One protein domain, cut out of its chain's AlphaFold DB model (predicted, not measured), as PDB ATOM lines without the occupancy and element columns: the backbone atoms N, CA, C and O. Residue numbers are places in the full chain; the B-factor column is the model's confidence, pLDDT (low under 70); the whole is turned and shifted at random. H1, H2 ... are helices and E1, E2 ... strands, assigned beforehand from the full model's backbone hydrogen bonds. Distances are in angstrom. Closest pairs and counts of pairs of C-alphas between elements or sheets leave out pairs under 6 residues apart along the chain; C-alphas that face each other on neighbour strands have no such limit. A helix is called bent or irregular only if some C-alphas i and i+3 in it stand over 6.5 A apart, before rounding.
ATOM      1  N   ARG A  61     114.664 126.854  78.896       95.94
ATOM      2  CA  ARG A  61     115.247 127.917  78.066       95.94
ATOM      3  C   ARG A  61     114.598 129.271  78.311       95.94
ATOM      4  O   ARG A  61     115.295 130.277  78.350       95.94
ATOM      5  N   GLN A  62     113.280 129.296  78.488       95.69
ATOM      6  CA  GLN A  62     112.561 130.526  78.798       95.69
ATOM      7  C   GLN A  62     112.923 131.077  80.181       95.69
ATOM      8  O   GLN A  62     113.060 132.289  80.338       95.69
ATOM      9  N   GLU A  63     113.091 130.203  81.171       96.44
ATOM     10  CA  GLU A  63     113.535 130.570  82.516       96.44
ATOM     11  C   GLU A  63     114.949 131.156  82.474       96.44
ATOM     12  O   GLU A  63     115.131 132.294  82.896       96.44
ATOM     13  N   LEU A  64     115.897 130.471  81.825       97.88
ATOM     14  CA  LEU A  64     117.262 130.975  81.634       97.88
ATOM     15  C   LEU A  64     117.286 132.340  80.922       97.88
ATOM     16  O   LEU A  64     117.985 133.254  81.346       97.88
ATOM     17  N   ALA A  65     116.510 132.503  79.846       97.69
ATOM     18  CA  ALA A  65     116.423 133.778  79.135       97.69
ATOM     19  C   ALA A  65     115.794 134.882  80.001       97.69
ATOM     20  O   ALA A  65     116.223 136.031  79.940       97.69
ATOM     21  N   THR A  66     114.809 134.540  80.834       97.44
ATOM     22  CA  THR A  66     114.197 135.479  81.785       97.44
ATOM     23  C   THR A  66     115.205 135.937  82.835       97.44
ATOM     24  O   THR A  66     115.301 137.132  83.105       97.44
ATOM     25  N   GLU A  67     115.982 135.009  83.393       97.44
ATOM     26  CA  GLU A  67     117.056 135.321  84.337       97.44
ATOM     27  C   GLU A  67     118.116 136.219  83.691       97.44
ATOM     28  O   GLU A  67     118.516 137.217  84.286       97.44
ATOM     29  N   ALA A  68     118.501 135.929  82.445       97.75
ATOM     30  CA  ALA A  68     119.469 136.714  81.690       97.75
ATOM     31  C   ALA A  68     118.998 138.156  81.418       97.75
ATOM     32  O   ALA A  68     119.783 139.090  81.567       97.75
ATOM     33  N   LEU A  69     117.715 138.366  81.085       97.62
ATOM     34  CA  LEU A  69     117.134 139.715  80.983       97.62
ATOM     35  C   LEU A  69     117.158 140.438  82.342       97.62
ATOM     36  O   LEU A  69     117.397 141.642  82.418       97.62
ATOM     37  N   GLY A  70     116.941 139.698  83.433       97.38
ATOM     38  CA  GLY A  70     116.978 140.222  84.797       97.38
ATOM     39  C   GLY A  70     118.340 140.781  85.225       97.38
ATOM     40  O   GLY A  70     118.392 141.574  86.158       97.38
ATOM     41  N   VAL A  71     119.433 140.425  84.540       97.31
ATOM     42  CA  VAL A  71     120.793 140.906  84.851       97.31
ATOM     43  C   VAL A  71     120.937 142.409  84.620       97.31
ATOM     44  O   VAL A  71     121.627 143.087  85.378       97.31
ATOM     45  N   LEU A  72     120.315 142.921  83.555       96.69
ATOM     46  CA  LEU A  72     120.429 144.322  83.137       96.69
ATOM     47  C   LEU A  72     119.132 145.115  83.340       96.69
ATOM     48  O   LEU A  72     119.102 146.311  83.045       96.69
ATOM     49  N   SER A  73     118.052 144.464  83.774       95.06
ATOM     50  CA  SER A  73     116.758 145.114  83.966       95.06
ATOM     51  C   SER A  73     116.651 145.740  85.351       95.06
ATOM     52  O   SER A  73     116.883 145.074  86.357       95.06
ATOM     53  N   ASP A  74     116.183 146.985  85.399       88.38
ATOM     54  CA  ASP A  74     115.811 147.664  86.648       88.38
ATOM     55  C   ASP A  74     114.317 147.483  86.991       88.38
ATOM     56  O   ASP A  74     113.817 148.022  87.980       88.38
ATOM     57  N   VAL A  75     113.575 146.763  86.143       89.75
ATOM     58  CA  VAL A  75     112.119 146.623  86.227       89.75
ATOM     59  C   VAL A  75     111.730 145.267  86.817       89.75
ATOM     60  O   VAL A  75     112.220 144.226  86.385       89.75
ATOM     61  N   ASP A  76     110.791 145.265  87.765       89.75
ATOM     62  CA  ASP A  76     110.222 144.035  88.320       89.75
ATOM     63  C   ASP A  76     109.357 143.281  87.293       89.75
ATOM     64  O   ASP A  76     108.653 143.864  86.462       89.75
ATOM     65  N   GLY A  77     109.340 141.951  87.400       91.44
ATOM     66  CA  GLY A  77     108.445 141.107  86.603       91.44
ATOM     67  C   GLY A  77     108.837 140.974  85.132       91.44
ATOM     68  O   GLY A  77     107.968 140.715  84.300       91.44
ATOM     69  N   VAL A  78     110.122 141.142  84.809       94.81
ATOM     70  CA  VAL A  78     110.648 140.824  83.478       94.81
ATOM     71  C   VAL A  78     110.385 139.369  83.118       94.81
ATOM     72  O   VAL A  78     110.488 138.471  83.957       94.81
ATOM     73  N   ASN A  79     110.044 139.132  81.856       95.25
ATOM     74  CA  ASN A  79     109.874 137.793  81.325       95.25
ATOM     75  C   ASN A  79     110.419 137.685  79.902       95.25
ATOM     76  O   ASN A  79     110.191 138.562  79.072       95.25
ATOM     77  N   ALA A  80     111.081 136.576  79.601       95.19
ATOM     78  CA  ALA A  80     111.305 136.173  78.224       95.19
ATOM     79  C   ALA A  80     110.102 135.361  77.732       95.19
ATOM     80  O   ALA A  80     109.610 134.478  78.431       95.19
ATOM     81  N   ASN A  81     109.671 135.608  76.503       94.00
ATOM     82  CA  ASN A  81     108.767 134.736  75.772       94.00
ATOM     83  C   ASN A  81     109.524 134.149  74.579       94.00
ATOM     84  O   ASN A  81     109.766 134.841  73.592       94.00
ATOM     85  N   CYS A  82     109.927 132.886  74.695       92.94
ATOM     86  CA  CYS A  82     110.644 132.190  73.635       92.94
ATOM     87  C   CYS A  82     109.655 131.607  72.629       92.94
ATOM     88  O   CYS A  82     108.833 130.769  72.990       92.94
ATOM     89  N   GLU A  83     109.774 131.955  71.353       88.75
ATOM     90  CA  GLU A  83     108.884 131.404  70.334       88.75
ATOM     91  C   GLU A  83     108.948 129.874  70.277       88.75
ATOM     92  O   GLU A  83     110.006 129.234  70.370       88.75
ATOM     93  N   ARG A  84     107.780 129.268  70.079       82.25
ATOM     94  CA  ARG A  84     107.661 127.835  69.810       82.25
ATOM     95  C   ARG A  84     107.900 127.564  68.325       82.25
ATOM     96  O   ARG A  84     107.734 128.431  67.477       82.25
ATOM     97  N   PHE A  85     108.219 126.315  67.977       74.06
ATOM     98  CA  PHE A  85     108.487 125.923  66.581       74.06
ATOM     99  C   PHE A  85     107.390 126.349  65.590       74.06
ATOM    100  O   PHE A  85     107.682 126.786  64.482       74.06
ATOM    101  N   SER A  86     106.121 126.201  65.977       65.06
ATOM    102  CA  SER A  86     104.988 126.571  65.125       65.06
ATOM    103  C   SER A  86     104.850 128.078  64.930       65.06
ATOM    104  O   SER A  86     104.367 128.502  63.886       65.06
ATOM    105  N   GLU A  87     105.242 128.867  65.928       65.62
ATOM    106  CA  GLU A  87     105.210 130.330  65.868       65.62
ATOM    107  C   GLU A  87     106.341 130.829  64.977       65.62
ATOM    108  O   GLU A  87     106.085 131.578  64.043       65.62
ATOM    109  N   GLU A  88     107.550 130.301  65.171       67.00
ATOM    110  CA  GLU A  88     108.717 130.609  64.345       67.00
ATOM    111  C   GLU A  88     108.478 130.292  62.856       67.00
ATOM    112  O   GLU A  88     108.790 131.107  61.993       67.00
ATOM    113  N   LEU A  89     107.866 129.141  62.532       61.12
ATOM    114  CA  LEU A  89     107.566 128.754  61.143       61.12
ATOM    115  C   LEU A  89     106.632 129.749  60.431       61.12
ATOM    116  O   LEU A  89     106.676 129.877  59.207       61.12
ATOM    117  N   LEU A  90     105.766 130.423  61.188       67.88
ATOM    118  CA  LEU A  90     104.807 131.403  60.678       67.88
ATOM    119  C   LEU A  90     105.294 132.847  60.866       67.88
ATOM    120  O   LEU A  90     104.653 133.774  60.361       67.88
ATOM    121  N   ASN A  91     106.419 133.050  61.557       64.31
ATOM    122  CA  ASN A  91     106.977 134.363  61.818       64.31
ATOM    123  C   ASN A  91     107.772 134.866  60.600       64.31
ATOM    124  O   ASN A  91     108.906 134.464  60.343       64.31
ATOM    125  N   LEU A  92     107.164 135.790  59.852       67.62
ATOM    126  CA  LEU A  92     107.775 136.471  58.703       67.62
ATOM    127  C   LEU A  92     108.531 137.756  59.085       67.62
ATOM    128  O   LEU A  92     108.999 138.476  58.202       67.62
ATOM    129  N   SER A  93     108.619 138.078  60.379       69.06
ATOM    130  CA  SER A  93     109.386 139.220  60.874       69.06
ATOM    131  C   SER A  93     110.861 139.087  60.487       69.06
ATOM    132  O   SER A  93     111.362 137.989  60.249       69.06
ATOM    133  N   GLN A  94     111.584 140.203  60.438       69.44
ATOM    134  CA  GLN A  94     113.050 140.208  60.324       69.44
ATOM    135  C   GLN A  94     113.737 140.347  61.690       69.44
ATOM    136  O   GLN A  94     114.943 140.152  61.789       69.44
ATOM    137  N   TYR A  95     112.971 140.651  62.738       77.69
ATOM    138  CA  TYR A  95     113.481 140.847  64.090       77.69
ATOM    139  C   TYR A  95     113.691 139.501  64.793       77.69
ATOM    140  O   TYR A  95     112.858 138.595  64.661       77.69
ATOM    141  N   GLN A  96     114.818 139.359  65.498       81.06
ATOM    142  CA  GLN A  96     115.148 138.170  66.298       81.06
ATOM    143  C   GLN A  96     114.721 138.288  67.768       81.06
ATOM    144  O   GLN A  96     114.556 137.267  68.437       81.06
ATOM    145  N   GLY A  97     114.488 139.516  68.225       87.50
ATOM    146  CA  GLY A  97     113.869 139.878  69.491       87.50
ATOM    147  C   GLY A  97     113.005 141.125  69.294       87.50
ATOM    148  O   GLY A  97     113.188 141.836  68.302       87.50
ATOM    149  N   TYR A  98     112.015 141.337  70.161       89.56
ATOM    150  CA  TYR A  98     111.332 142.624  70.293       89.56
ATOM    151  C   TYR A  98     110.597 142.736  71.638       89.56
ATOM    152  O   TYR A  98     110.194 141.738  72.242       89.56
ATOM    153  N   VAL A  99     110.322 143.973  72.056       90.19
ATOM    154  CA  VAL A  99     109.490 144.311  73.221       90.19
ATOM    155  C   VAL A  99     108.345 145.221  72.773       90.19
ATOM    156  O   VAL A  99     108.547 146.163  72.003       90.19
ATOM    157  N   TYR A 100     107.122 144.957  73.239       87.62
ATOM    158  CA  TYR A 100     105.991 145.842  72.956       87.62
ATOM    159  C   TYR A 100     106.024 147.087  73.850       87.62
ATOM    160  O   TYR A 100     106.202 147.018  75.060       87.62
ATOM    161  N   TYR A 101     105.754 148.255  73.265       83.62
ATOM    162  CA  TYR A 101     105.642 149.520  74.004       83.62
ATOM    163  C   TYR A 101     104.256 149.720  74.642       83.62
ATOM    164  O   TYR A 101     103.693 150.816  74.597       83.62
ATOM    165  N   ASP A 102     103.692 148.660  75.213       84.19
ATOM    166  CA  ASP A 102     102.383 148.636  75.877       84.19
ATOM    167  C   ASP A 102     102.488 148.590  77.413       84.19
ATOM    168  O   ASP A 102     101.473 148.555  78.108       84.19
ATOM    169  N   GLY A 103     103.715 148.641  77.942       79.38
ATOM    170  CA  GLY A 103     104.004 148.508  79.369       79.38
ATOM    171  C   GLY A 103     104.162 147.058  79.825       79.38
ATOM    172  O   GLY A 103     104.258 146.819  81.027       79.38
ATOM    173  N   SER A 104     104.182 146.092  78.900       84.94
ATOM    174  CA  SER A 104     104.624 144.734  79.201       84.94
ATOM    175  C   SER A 104     106.146 144.684  79.368       84.94
ATOM    176  O   SER A 104     106.899 145.233  78.569       84.94
ATOM    177  N   ASN A 105     106.613 143.989  80.406       93.19
ATOM    178  CA  ASN A 105     108.042 143.742  80.637       93.19
ATOM    179  C   ASN A 105     108.470 142.425  79.971       93.19
ATOM    180  O   ASN A 105     109.168 141.611  80.573       93.19
ATOM    181  N   VAL A 106     107.959 142.169  78.761       94.81
ATOM    182  CA  VAL A 106     108.120 140.890  78.067       94.81
ATOM    183  C   VAL A 106     108.957 141.080  76.811       94.81
ATOM    184  O   VAL A 106     108.545 141.785  75.890       94.81
ATOM    185  N   ALA A 107     110.110 140.413  76.759       94.88
ATOM    186  CA  ALA A 107     110.902 140.300  75.540       94.88
ATOM    187  C   ALA A 107     110.476 139.050  74.771       94.88
ATOM    188  O   ALA A 107     110.596 137.928  75.266       94.88
ATOM    189  N   HIS A 108     109.976 139.240  73.557       94.06
ATOM    190  CA  HIS A 108     109.643 138.161  72.641       94.06
ATOM    191  C   HIS A 108     110.886 137.799  71.842       94.06
ATOM    192  O   HIS A 108     111.369 138.602  71.051       94.06
ATOM    193  N   LEU A 109     111.412 136.600  72.063       93.88
ATOM    194  CA  LEU A 109     112.661 136.127  71.479       93.88
ATOM    195  C   LEU A 109     112.379 134.965  70.539       93.88
ATOM    196  O   LEU A 109     111.608 134.060  70.870       93.88
ATOM    197  N   ARG A 110     113.055 134.930  69.390       91.62
ATOM    198  CA  ARG A 110     112.990 133.757  68.516       91.62
ATOM    199  C   ARG A 110     113.464 132.507  69.231       91.62
ATOM    200  O   ARG A 110     114.360 132.531  70.079       91.62
ATOM    201  N   ARG A 111     112.934 131.372  68.782       91.50
ATOM    202  CA  ARG A 111     113.344 130.058  69.270       91.50
ATOM    203  C   ARG A 111     114.857 129.849  69.171       91.50
ATOM    204  O   ARG A 111     115.436 129.302  70.107       91.50
ATOM    205  N   THR A 112     115.478 130.249  68.058       92.56
ATOM    206  CA  THR A 112     116.928 130.105  67.856       92.56
ATOM    207  C   THR A 112     117.721 130.901  68.879       92.56
ATOM    208  O   THR A 112     118.625 130.340  69.476       92.56
ATOM    209  N   VAL A 113     117.318 132.138  69.184       95.69
ATOM    210  CA  VAL A 113     117.966 132.968  70.213       95.69
ATOM    211  C   VAL A 113     117.934 132.262  71.567       95.69
ATOM    212  O   VAL A 113     118.971 132.097  72.199       95.69
ATOM    213  N   CYS A 114     116.772 131.756  71.990       96.62
ATOM    214  CA  CYS A 114     116.673 131.024  73.255       96.62
ATOM    215  C   CYS A 114     117.428 129.682  73.249       96.62
ATOM    216  O   CYS A 114     117.829 129.192  74.304       96.62
ATOM    217  N   HIS A 115     117.591 129.050  72.084       96.00
ATOM    218  CA  HIS A 115     118.387 127.832  71.939       96.00
ATOM    219  C   HIS A 115     119.883 128.131  72.045       96.00
ATOM    220  O   HIS A 115     120.579 127.480  72.816       96.00
ATOM    221  N   ASP A 116     120.359 129.138  71.322       98.06
ATOM    222  CA  ASP A 116     121.763 129.535  71.316       98.06
ATOM    223  C   ASP A 116     122.179 130.070  72.691       98.06
ATOM    224  O   ASP A 116     123.241 129.711  73.189       98.06
ATOM    225  N   LEU A 117     121.313 130.826  73.373       98.00
ATOM    226  CA  LEU A 117     121.552 131.272  74.749       98.00
ATOM    227  C   LEU A 117     121.725 130.092  75.718       98.00
ATOM    228  O   LEU A 117     122.591 130.106  76.593       98.00
ATOM    229  N   TRP A 118     120.912 129.049  75.548       98.19
ATOM    230  CA  TRP A 118     121.003 127.835  76.347       98.19
ATOM    231  C   TRP A 118     122.285 127.061  76.087       98.19
ATOM    232  O   TRP A 118     122.959 126.672  77.041       98.19
ATOM    233  N   ASP A 119     122.638 126.867  74.819       98.12
ATOM    234  CA  ASP A 119     123.874 126.187  74.440       98.12
ATOM    235  C   ASP A 119     125.101 126.981  74.905       98.12
ATOM    236  O   ASP A 119     126.090 126.388  75.336       98.12
ATOM    237  N   TYR A 120     125.026 128.316  74.873       98.44
ATOM    238  CA  TYR A 120     126.058 129.186  75.426       98.44
ATOM    239  C   TYR A 120     126.243 128.927  76.922       98.44
ATOM    240  O   TYR A 120     127.355 128.624  77.344       98.44
ATOM    241  N   ALA A 121     125.158 128.941  77.703       98.19
ATOM    242  CA  ALA A 121     125.200 128.706  79.148       98.19
ATOM    243  C   ALA A 121     125.637 127.282  79.540       98.19
ATOM    244  O   ALA A 121     126.157 127.064  80.634       98.19
ATOM    245  N   HIS A 122     125.459 126.302  78.651       97.44
ATOM    246  CA  HIS A 122     125.748 124.889  78.915       97.44
ATOM    247  C   HIS A 122     127.022 124.377  78.225       97.44
ATOM    248  O   HIS A 122     127.124 123.188  77.912       97.44
ATOM    249  N   GLY A 123     128.017 125.249  78.035       94.62
ATOM    250  CA  GLY A 123     129.363 124.864  77.592       94.62
ATOM    251  C   GLY A 123     129.890 125.623  76.374       94.62
ATOM    252  O   GLY A 123     130.974 125.293  75.891       94.62
ATOM    253  N   GLY A 124     129.154 126.612  75.863       94.94
ATOM    254  CA  GLY A 124     129.573 127.440  74.730       94.94
ATOM    255  C   GLY A 124     130.466 128.631  75.093       94.94
ATOM    256  O   GLY A 124     130.914 129.329  74.190       94.94
ATOM    257  N   GLN A 125     130.745 128.880  76.378       97.31
ATOM    258  CA  GLN A 125     131.370 130.129  76.840       97.31
ATOM    259  C   GLN A 125     132.788 130.361  76.302       97.31
ATOM    260  O   GLN A 125     133.101 131.461  75.853       97.31
ATOM    261  N   ALA A 126     133.629 129.323  76.295       95.75
ATOM    262  CA  ALA A 126     135.035 129.446  75.900       95.75
ATOM    263  C   ALA A 126     135.225 129.713  74.395       95.75
ATOM    264  O   ALA A 126     136.162 130.400  73.983       95.75
ATOM    265  N   HIS A 127     134.348 129.147  73.561       96.00
ATOM    266  CA  HIS A 127     134.424 129.215  72.099       96.00
ATOM    267  C   HIS A 127     133.025 129.397  71.498       96.00
ATOM    268  O   HIS A 127     132.504 128.469  70.871       96.00
ATOM    269  N   PRO A 128     132.401 130.572  71.700       97.50
ATOM    270  CA  PRO A 128     131.034 130.780  71.278       97.50
ATOM    271  C   PRO A 128     130.935 130.817  69.756       97.50
ATOM    272  O   PRO A 128     131.771 131.389  69.054       97.50
ATOM    273  N   THR A 129     129.883 130.198  69.242       98.19
ATOM    274  CA  THR A 129     129.480 130.326  67.841       98.19
ATOM    275  C   THR A 129     128.914 131.720  67.568       98.19
ATOM    276  O   THR A 129     128.497 132.426  68.486       98.19
ATOM    277  N   GLU A 130     128.827 132.101  66.294       97.19
ATOM    278  CA  GLU A 130     128.172 133.344  65.861       97.19
ATOM    279  C   GLU A 130     126.764 133.507  66.458       97.19
ATOM    280  O   GLU A 130     126.463 134.540  67.054       97.19
ATOM    281  N   GLY A 131     125.931 132.462  66.381       97.25
ATOM    282  CA  GLY A 131     124.574 132.485  66.938       97.25
ATOM    283  C   GLY A 131     124.556 132.750  68.443       97.25
ATOM    284  O   GLY A 131     123.745 133.536  68.921       97.25
ATOM    285  N   GLN A 132     125.508 132.188  69.190       98.44
ATOM    286  CA  GLN A 132     125.631 132.398  70.637       98.44
ATOM    287  C   GLN A 132     126.060 133.826  70.988       98.44
ATOM    288  O   GLN A 132     125.479 134.430  71.889       98.44
ATOM    289  N   ILE A 133     127.029 134.389  70.257       98.44
ATOM    290  CA  ILE A 133     127.466 135.785  70.431       98.44
ATOM    291  C   ILE A 133     126.283 136.732  70.188       98.44
ATOM    292  O   ILE A 133     126.002 137.614  71.002       98.44
ATOM    293  N   VAL A 134     125.555 136.512  69.091       97.75
ATOM    294  CA  VAL A 134     124.382 137.311  68.725       97.75
ATOM    295  C   VAL A 134     123.242 137.125  69.729       97.75
ATOM    296  O   VAL A 134     122.622 138.111  70.115       97.75
ATOM    297  N   ALA A 135     122.983 135.907  70.210       98.31
ATOM    298  CA  ALA A 135     121.911 135.634  71.165       98.31
ATOM    299  C   ALA A 135     122.127 136.330  72.516       98.31
ATOM    300  O   ALA A 135     121.200 136.954  73.034       98.31
ATOM    301  N   VAL A 136     123.351 136.277  73.061       98.62
ATOM    302  CA  VAL A 136     123.713 137.005  74.291       98.62
ATOM    303  C   VAL A 136     123.499 138.508  74.104       98.62
ATOM    304  O   VAL A 136     122.928 139.172  74.972       98.62
ATOM    305  N   HIS A 137     123.907 139.047  72.953       98.50
ATOM    306  CA  HIS A 137     123.710 140.461  72.650       98.50
ATOM    307  C   HIS A 137     122.236 140.844  72.490       98.50
ATOM    308  O   HIS A 137     121.829 141.865  73.032       98.50
ATOM    309  N   ILE A 138     121.421 140.035  71.805       97.88
ATOM    310  CA  ILE A 138     119.979 140.296  71.649       97.88
ATOM    311  C   ILE A 138     119.307 140.398  73.016       97.88
ATOM    312  O   ILE A 138     118.553 141.333  73.249       97.88
ATOM    313  N   VAL A 139     119.615 139.501  73.956       98.12
ATOM    314  CA  VAL A 139     119.075 139.594  75.323       98.12
ATOM    315  C   VAL A 139     119.461 140.924  75.981       98.12
ATOM    316  O   VAL A 139     118.609 141.597  76.564       98.12
ATOM    317  N   ALA A 140     120.719 141.351  75.844       98.38
ATOM    318  CA  ALA A 140     121.154 142.648  76.358       98.38
ATOM    319  C   ALA A 140     120.420 143.825  75.682       98.38
ATOM    320  O   ALA A 140     120.029 144.772  76.364       98.38
ATOM    321  N   HIS A 141     120.186 143.742  74.370       98.00
ATOM    322  CA  HIS A 141     119.452 144.727  73.574       98.00
ATOM    323  C   HIS A 141     117.989 144.842  74.002       98.00
ATOM    324  O   HIS A 141     117.540 145.927  74.368       98.00
ATOM    325  N   GLU A 142     117.254 143.732  74.044       97.19
ATOM    326  CA  GLU A 142     115.843 143.747  74.437       97.19
ATOM    327  C   GLU A 142     115.658 144.224  75.882       97.19
ATOM    328  O   GLU A 142     114.674 144.892  76.206       97.19
ATOM    329  N   THR A 143     116.644 143.980  76.750       97.56
ATOM    330  CA  THR A 143     116.622 144.532  78.110       97.56
ATOM    331  C   THR A 143     116.654 146.063  78.113       97.56
ATOM    332  O   THR A 143     115.997 146.696  78.941       97.56
ATOM    333  N   MET A 144     117.350 146.697  77.165       97.12
ATOM    334  CA  MET A 144     117.337 148.159  77.040       97.12
ATOM    335  C   MET A 144     115.940 148.684  76.698       97.12
ATOM    336  O   MET A 144     115.518 149.708  77.246       97.12
ATOM    337  N   HIS A 145     115.203 147.976  75.843       96.00
ATOM    338  CA  HIS A 145     113.818 148.318  75.530       96.00
ATOM    339  C   HIS A 145     112.887 148.142  76.731       96.00
ATOM    340  O   HIS A 145     112.061 149.025  76.976       96.00
ATOM    341  N   ILE A 146     113.068 147.082  77.528       95.94
ATOM    342  CA  ILE A 146     112.350 146.899  78.805       95.94
ATOM    343  C   ILE A 146     112.626 148.069  79.758       95.94
ATOM    344  O   ILE A 146     111.699 148.622  80.347       95.94
ATOM    345  N   ASN A 147     113.874 148.537  79.824       94.94
ATOM    346  CA  ASN A 147     114.269 149.714  80.606       94.94
ATOM    347  C   ASN A 147     113.775 151.053  80.007       94.94
ATOM    348  O   ASN A 147     114.164 152.133  80.459       94.94
ATOM    349  N   GLY A 148     112.913 151.018  78.986       93.81
ATOM    350  CA  GLY A 148     112.244 152.186  78.413       93.81
ATOM    351  C   GLY A 148     113.037 152.916  77.330       93.81
ATOM    352  O   GLY A 148     112.606 153.979  76.868       93.81
ATOM    353  N   ILE A 149     114.175 152.376  76.889       94.62
ATOM    354  CA  ILE A 149     114.970 152.965  75.808       94.62
ATOM    355  C   ILE A 149     114.302 152.635  74.478       94.62
ATOM    356  O   ILE A 149     114.252 151.486  74.073       94.62
ATOM    357  N   ARG A 150     113.794 153.650  73.777       93.44
ATOM    358  CA  ARG A 150     113.067 153.462  72.504       93.44
ATOM    359  C   ARG A 150     113.918 153.629  71.250       93.44
ATOM    360  O   ARG A 150     113.455 153.353  70.153       93.44
ATOM    361  N   SER A 151     115.114 154.190  71.394       95.62
ATOM    362  CA  SER A 151     116.001 154.433  70.258       95.62
ATOM    363  C   SER A 151     116.847 153.193  70.018       95.62
ATOM    364  O   SER A 151     117.694 152.899  70.858       95.62
ATOM    365  N   GLU A 152     116.659 152.532  68.875       94.88
ATOM    366  CA  GLU A 152     117.430 151.349  68.447       94.88
ATOM    367  C   GLU A 152     118.938 151.578  68.593       94.88
ATOM    368  O   GLU A 152     119.622 150.814  69.255       94.88
ATOM    369  N   SER A 153     119.455 152.705  68.098       97.00
ATOM    370  CA  SER A 153     120.883 153.038  68.205       97.00
ATOM    371  C   SER A 153     121.399 153.224  69.636       97.00
ATOM    372  O   SER A 153     122.571 152.962  69.913       97.00
ATOM    373  N   VAL A 154     120.547 153.674  70.564       97.75
ATOM    374  CA  VAL A 154     120.918 153.835  71.979       97.75
ATOM    375  C   VAL A 154     120.834 152.491  72.694       97.75
ATOM    376  O   VAL A 154     121.728 152.173  73.476       97.75
ATOM    377  N   ALA A 155     119.786 151.710  72.420       97.38
ATOM    378  CA  ALA A 155     119.617 150.356  72.936       97.38
ATOM    379  C   ALA A 155     120.784 149.469  72.491       97.38
ATOM    380  O   ALA A 155     121.472 148.891  73.327       97.38
ATOM    381  N   GLU A 156     121.096 149.485  71.199       97.69
ATOM    382  CA  GLU A 156     122.198 148.741  70.606       97.69
ATOM    383  C   GLU A 156     123.543 149.138  71.214       97.69
ATOM    384  O   GLU A 156     124.299 148.279  71.661       97.69
ATOM    385  N   CYS A 157     123.837 150.439  71.306       97.69
ATOM    386  CA  CYS A 157     125.114 150.878  71.858       97.69
ATOM    387  C   CYS A 157     125.282 150.509  73.338       97.69
ATOM    388  O   CYS A 157     126.379 150.167  73.785       97.69
ATOM    389  N   ARG A 158     124.205 150.576  74.127       97.56
ATOM    390  CA  ARG A 158     124.253 150.138  75.525       97.56
ATOM    391  C   ARG A 158     124.393 148.625  75.636       97.56
ATOM    392  O   ARG A 158     125.182 148.168  76.454       97.56
ATOM    393  N   ALA A 159     123.700 147.864  74.792       97.94
ATOM    394  CA  ALA A 159     123.827 146.413  74.729       97.94
ATOM    395  C   ALA A 159     125.258 145.986  74.385       97.94
ATOM    396  O   ALA A 159     125.824 145.163  75.096       97.94
ATOM    397  N   VAL A 160     125.898 146.632  73.403       97.50
ATOM    398  CA  VAL A 160     127.322 146.431  73.083       97.50
ATOM    399  C   VAL A 160     128.204 146.614  74.324       97.50
ATOM    400  O   VAL A 160     129.142 145.857  74.544       97.50
ATOM    401  N   GLN A 161     127.918 147.612  75.157       97.25
ATOM    402  CA  GLN A 161     128.726 147.921  76.341       97.25
ATOM    403  C   GLN A 161     128.418 147.018  77.549       97.25
ATOM    404  O   GLN A 161     129.235 146.925  78.465       97.25
ATOM    405  N   LEU A 162     127.262 146.349  77.566       97.75
ATOM    406  CA  LEU A 162     126.752 145.607  78.725       97.75
ATOM    407  C   LEU A 162     126.580 144.101  78.485       97.75
ATOM    408  O   LEU A 162     126.396 143.367  79.453       97.75
ATOM    409  N   ASN A 163     126.676 143.608  77.247       98.19
ATOM    410  CA  ASN A 163     126.458 142.188  76.932       98.19
ATOM    411  C   ASN A 163     127.454 141.242  77.641       98.19
ATOM    412  O   ASN A 163     127.117 140.088  77.889       98.19
ATOM    413  N   HIS A 164     128.621 141.737  78.071       98.25
ATOM    414  CA  HIS A 164     129.551 140.986  78.917       98.25
ATOM    415  C   HIS A 164     128.931 140.596  80.271       98.25
ATOM    416  O   HIS A 164     129.171 139.497  80.748       98.25
ATOM    417  N   LEU A 165     128.085 141.439  80.875       98.44
ATOM    418  CA  LEU A 165     127.430 141.112  82.148       98.44
ATOM    419  C   LEU A 165     126.430 139.966  81.976       98.44
ATOM    420  O   LEU A 165     126.326 139.097  82.837       98.44
ATOM    421  N   VAL A 166     125.727 139.939  80.840       98.56
ATOM    422  CA  VAL A 166     124.845 138.821  80.480       98.56
ATOM    423  C   VAL A 166     125.673 137.551  80.272       98.56
ATOM    424  O   VAL A 166     125.318 136.501  80.797       98.56
ATOM    425  N   ALA A 167     126.803 137.641  79.567       98.69
ATOM    426  CA  ALA A 167     127.712 136.512  79.378       98.69
ATOM    427  C   ALA A 167     128.239 135.940  80.711       98.69
ATOM    428  O   ALA A 167     128.203 134.725  80.910       98.69
ATOM    429  N   GLU A 168     128.677 136.798  81.639       98.62
ATOM    430  CA  GLU A 168     129.136 136.392  82.977       98.62
ATOM    431  C   GLU A 168     128.019 135.710  83.780       98.62
ATOM    432  O   GLU A 168     128.239 134.664  84.390       98.62
ATOM    433  N   ALA A 169     126.795 136.248  83.733       98.25
ATOM    434  CA  ALA A 169     125.639 135.637  84.389       98.25
ATOM    435  C   ALA A 169     125.292 134.247  83.824       98.25
ATOM    436  O   ALA A 169     124.786 133.392  84.548       98.25
ATOM    437  N   LEU A 170     125.618 134.000  82.554       98.38
ATOM    438  CA  LEU A 170     125.483 132.700  81.890       98.38
ATOM    439  C   LEU A 170     126.708 131.788  82.099       98.38
ATOM    440  O   LEU A 170     126.823 130.738  81.467       98.38
ATOM    441  N   GLY A 171     127.621 132.158  83.001       98.25
ATOM    442  CA  GLY A 171     128.717 131.311  83.468       98.25
ATOM    443  C   GLY A 171     130.061 131.526  82.774       98.25
ATOM    444  O   GLY A 171     130.977 130.745  83.025       98.25
ATOM    445  N   ALA A 172     130.202 132.545  81.923       98.50
ATOM    446  CA  ALA A 172     131.495 132.897  81.338       98.50
ATOM    447  C   ALA A 172     132.433 133.516  82.386       98.50
ATOM    448  O   ALA A 172     131.984 134.211  83.302       98.50
ATOM    449  N   THR A 173     133.745 133.318  82.242       98.44
ATOM    450  CA  THR A 173     134.704 134.127  83.011       98.44
ATOM    451  C   THR A 173     134.689 135.580  82.517       98.44
ATOM    452  O   THR A 173     134.290 135.834  81.375       98.44
ATOM    453  N   PRO A 174     135.164 136.555  83.314       97.81
ATOM    454  CA  PRO A 174     135.267 137.941  82.855       97.81
ATOM    455  C   PRO A 174     136.060 138.086  81.548       97.81
ATOM    456  O   PRO A 174     135.714 138.894  80.689       97.81
ATOM    457  N   GLU A 175     137.113 137.288  81.356       97.38
ATOM    458  CA  GLU A 175     137.907 137.300  80.127       97.38
ATOM    459  C   GLU A 175     137.110 136.794  78.917       97.38
ATOM    460  O   GLU A 175     137.145 137.418  77.855       97.38
ATOM    461  N   GLU A 176     136.370 135.694  79.073       98.25
ATOM    462  CA  GLU A 176     135.509 135.127  78.027       98.25
ATOM    463  C   GLU A 176     134.368 136.085  77.663       98.25
ATOM    464  O   GLU A 176     134.110 136.339  76.484       98.25
ATOM    465  N   ALA A 177     133.730 136.686  78.667       98.31
ATOM    466  CA  ALA A 177     132.659 137.654  78.485       98.31
ATOM    467  C   ALA A 177     133.130 138.916  77.747       98.31
ATOM    468  O   ALA A 177     132.463 139.390  76.824       98.31
ATOM    469  N   ARG A 178     134.315 139.439  78.092       96.94
ATOM    470  CA  ARG A 178     134.938 140.568  77.380       96.94
ATOM    471  C   ARG A 178     135.349 140.204  75.957       96.94
ATOM    472  O   ARG A 178     135.252 141.044  75.062       96.94
ATOM    473  N   ALA A 179     135.795 138.970  75.725       97.31
ATOM    474  CA  ALA A 179     136.094 138.488  74.381       97.31
ATOM    475  C   ALA A 179     134.825 138.410  73.513       97.31
ATOM    476  O   ALA A 179     134.846 138.894  72.381       97.31
ATOM    477  N   LEU A 180     133.715 137.889  74.056       98.12
ATOM    478  CA  LEU A 180     132.407 137.875  73.386       98.12
ATOM    479  C   LEU A 180     131.941 139.294  73.057       98.12
ATOM    480  O   LEU A 180     131.593 139.579  71.912       98.12
ATOM    481  N   GLN A 181     132.000 140.195  74.041       98.06
ATOM    482  CA  GLN A 181     131.635 141.600  73.875       98.06
ATOM    483  C   GLN A 181     132.413 142.260  72.733       98.06
ATOM    484  O   GLN A 181     131.836 142.907  71.855       98.06
ATOM    485  N   ARG A 182     133.737 142.078  72.731       97.00
ATOM    486  CA  ARG A 182     134.618 142.629  71.701       97.00
ATOM    487  C   ARG A 182     134.322 142.039  70.326       97.00
ATOM    488  O   ARG A 182     134.293 142.799  69.363       97.00
ATOM    489  N   SER A 183     134.103 140.725  70.228       97.56
ATOM    490  CA  SER A 183     133.751 140.089  68.954       97.56
ATOM    491  C   SER A 183     132.436 140.644  68.416       97.56
ATOM    492  O   SER A 183     132.390 141.041  67.257       97.56
ATOM    493  N   TYR A 184     131.408 140.814  69.259       98.12
ATOM    494  CA  TYR A 184     130.168 141.455  68.818       98.12
ATOM    495  C   TYR A 184     130.428 142.846  68.211       98.12
ATOM    496  O   TYR A 184     130.006 143.149  67.092       98.12
ATOM    497  N   TYR A 185     131.164 143.694  68.935       97.56
ATOM    498  CA  TYR A 185     131.428 145.066  68.505       97.56
ATOM    499  C   TYR A 185     132.276 145.172  67.234       97.56
ATOM    500  O   TYR A 185     132.054 146.066  66.423       97.56
ATOM    501  N   VAL A 186     133.257 144.291  67.049       96.56
ATOM    502  CA  VAL A 186     134.147 144.339  65.880       96.56
ATOM    503  C   VAL A 186     133.508 143.673  64.666       96.56
ATOM    504  O   VAL A 186     133.583 144.212  63.560       96.56
ATOM    505  N   ASP A 187     132.876 142.519  64.868       96.88
ATOM    506  CA  ASP A 187     132.483 141.628  63.779       96.88
ATOM    507  C   ASP A 187     131.023 141.826  63.341       96.88
ATOM    508  O   ASP A 187     130.699 141.520  62.196       96.88
ATOM    509  N   TYR A 188     130.151 142.371  64.203       96.06
ATOM    510  CA  TYR A 188     128.705 142.461  63.941       96.06
ATOM    511  C   TYR A 188     128.182 143.895  63.952       96.06
ATOM    512  O   TYR A 188     127.519 144.301  62.998       96.06
ATOM    513  N   TYR A 189     128.506 144.683  64.983       96.44
ATOM    514  CA  TYR A 189     127.991 146.051  65.138       96.44
ATOM    515  C   TYR A 189     128.145 146.931  63.876       96.44
ATOM    516  O   TYR A 189     127.156 147.545  63.474       96.44
ATOM    517  N   PRO A 190     129.294 146.967  63.163       96.12
ATOM    518  CA  PRO A 190     129.468 147.839  61.996       96.12
ATOM    519  C   PRO A 190     128.588 147.464  60.797       96.12
ATOM    520  O   PRO A 190     128.405 148.280  59.891       96.12
ATOM    521  N   TYR A 191     128.072 146.232  60.771       94.38
ATOM    522  CA  TYR A 191     127.251 145.690  59.689       94.38
ATOM    523  C   TYR A 191     125.765 145.625  60.046       94.38
ATOM    524  O   TYR A 191     124.961 145.164  59.230       94.38
ATOM    525  N   GLN A 192     125.386 146.095  61.239       92.75
ATOM    526  CA  GLN A 192     123.987 146.248  61.605       92.75
ATOM    527  C   GLN A 192     123.289 147.276  60.712       92.75
ATOM    528  O   GLN A 192     123.903 148.083  60.003       92.75
TER     529      GLN A 192
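What this domain is: This is residues 61 to 192 of the 217 residues of an uncharacterized protein of Actinobacteria bacterium HGW-Actinobacteria-8 (UniProt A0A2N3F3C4). Helix H4 runs through the middle of a ball of crossed helices, and a small three-stranded sheet walls one end of it. H1 and H4 cover one face of the sheet in two layers, helices on one face of a sheet; H3 crosses H4, and the helical hairpin of H5 and H6 packs on H4, with H6 farther from the sheet than H5. H2 lies beyond the sheet, farthest from the centre. The printed part has 132 residues, mostly helix, in the order H1 E1 H2 E2 E3 H3 H4 H5 H6, with the mixed sheet ordered E1 E3 E2. It is compact, with a radius of gyration of the C-alphas of 13.4 A and spans of 37 by 30 by 30 A.

Where its parts are: The sheet holds E1, residues 79 to 82, E3, residues 106 to 109, and E2, residues 97 to 99. H1, residues 61 to 70, begins at C-alpha 61 (115.247, 127.917, 78.066) and is 14.1 A long. H4, residues 130 to 146, is 24.5 A long, and H3, residues 111 to 124, is 17.3 A. H2 is residues 85 to 90. H5, residues 152 to 169, is 23.8 A long, irregular, with C-alphas 161 and 164 7.4 A apart. H6, residues 174 to 191, is 25.7 A long, irregular, with C-alphas 187 and 190 7.1 A apart, and ends at C-alpha 191 (127.251, 145.690, 59.689).

How they stand to each other: E1 and E3 are parallel, with N 81 and O 107 at 2.8 A; E3 and E2, a hairpin, are antiparallel, with N 98 and O 108 at 2.9 A. H4 lies over E3 and E2 at a height of 8.7 A over the sheet. H1, on the same face, lies over E1 at a height of 6.8 A. H3 only grazes the sheet with residues 111 to 115. H4, the hub, touches H1, H3, H5 and H6. It touches H5 at a steep tilt of 64 degrees, opposite ways, with the closest C-alphas, those of His 141 and Ala 159, 4.8 A apart. H5 and H6 touch at a shallow tilt of 25 degrees, opposite ways; their closest C-alphas are His 164 and Ala 177, 4.6 A. H2 is not on the sheet and is close to H3 but not clearly touching it, the closest C-alphas being Glu 88 and Arg 111, 6.8 A. Every O i to N i+4 pair is within hydrogen-bond range in H1 and H4, against 1 of 2 in H2, 9 of 10 in H3 and 11 of 14 in both H5 and H6.

The domain as a whole: The C-alphas farthest apart, Leu 90 and Glu 175, are 38.8 A apart. The printed part has no cut and no long link. Mean pLDDT of the printed part is 93.2; residues 86 to 94 are under 70.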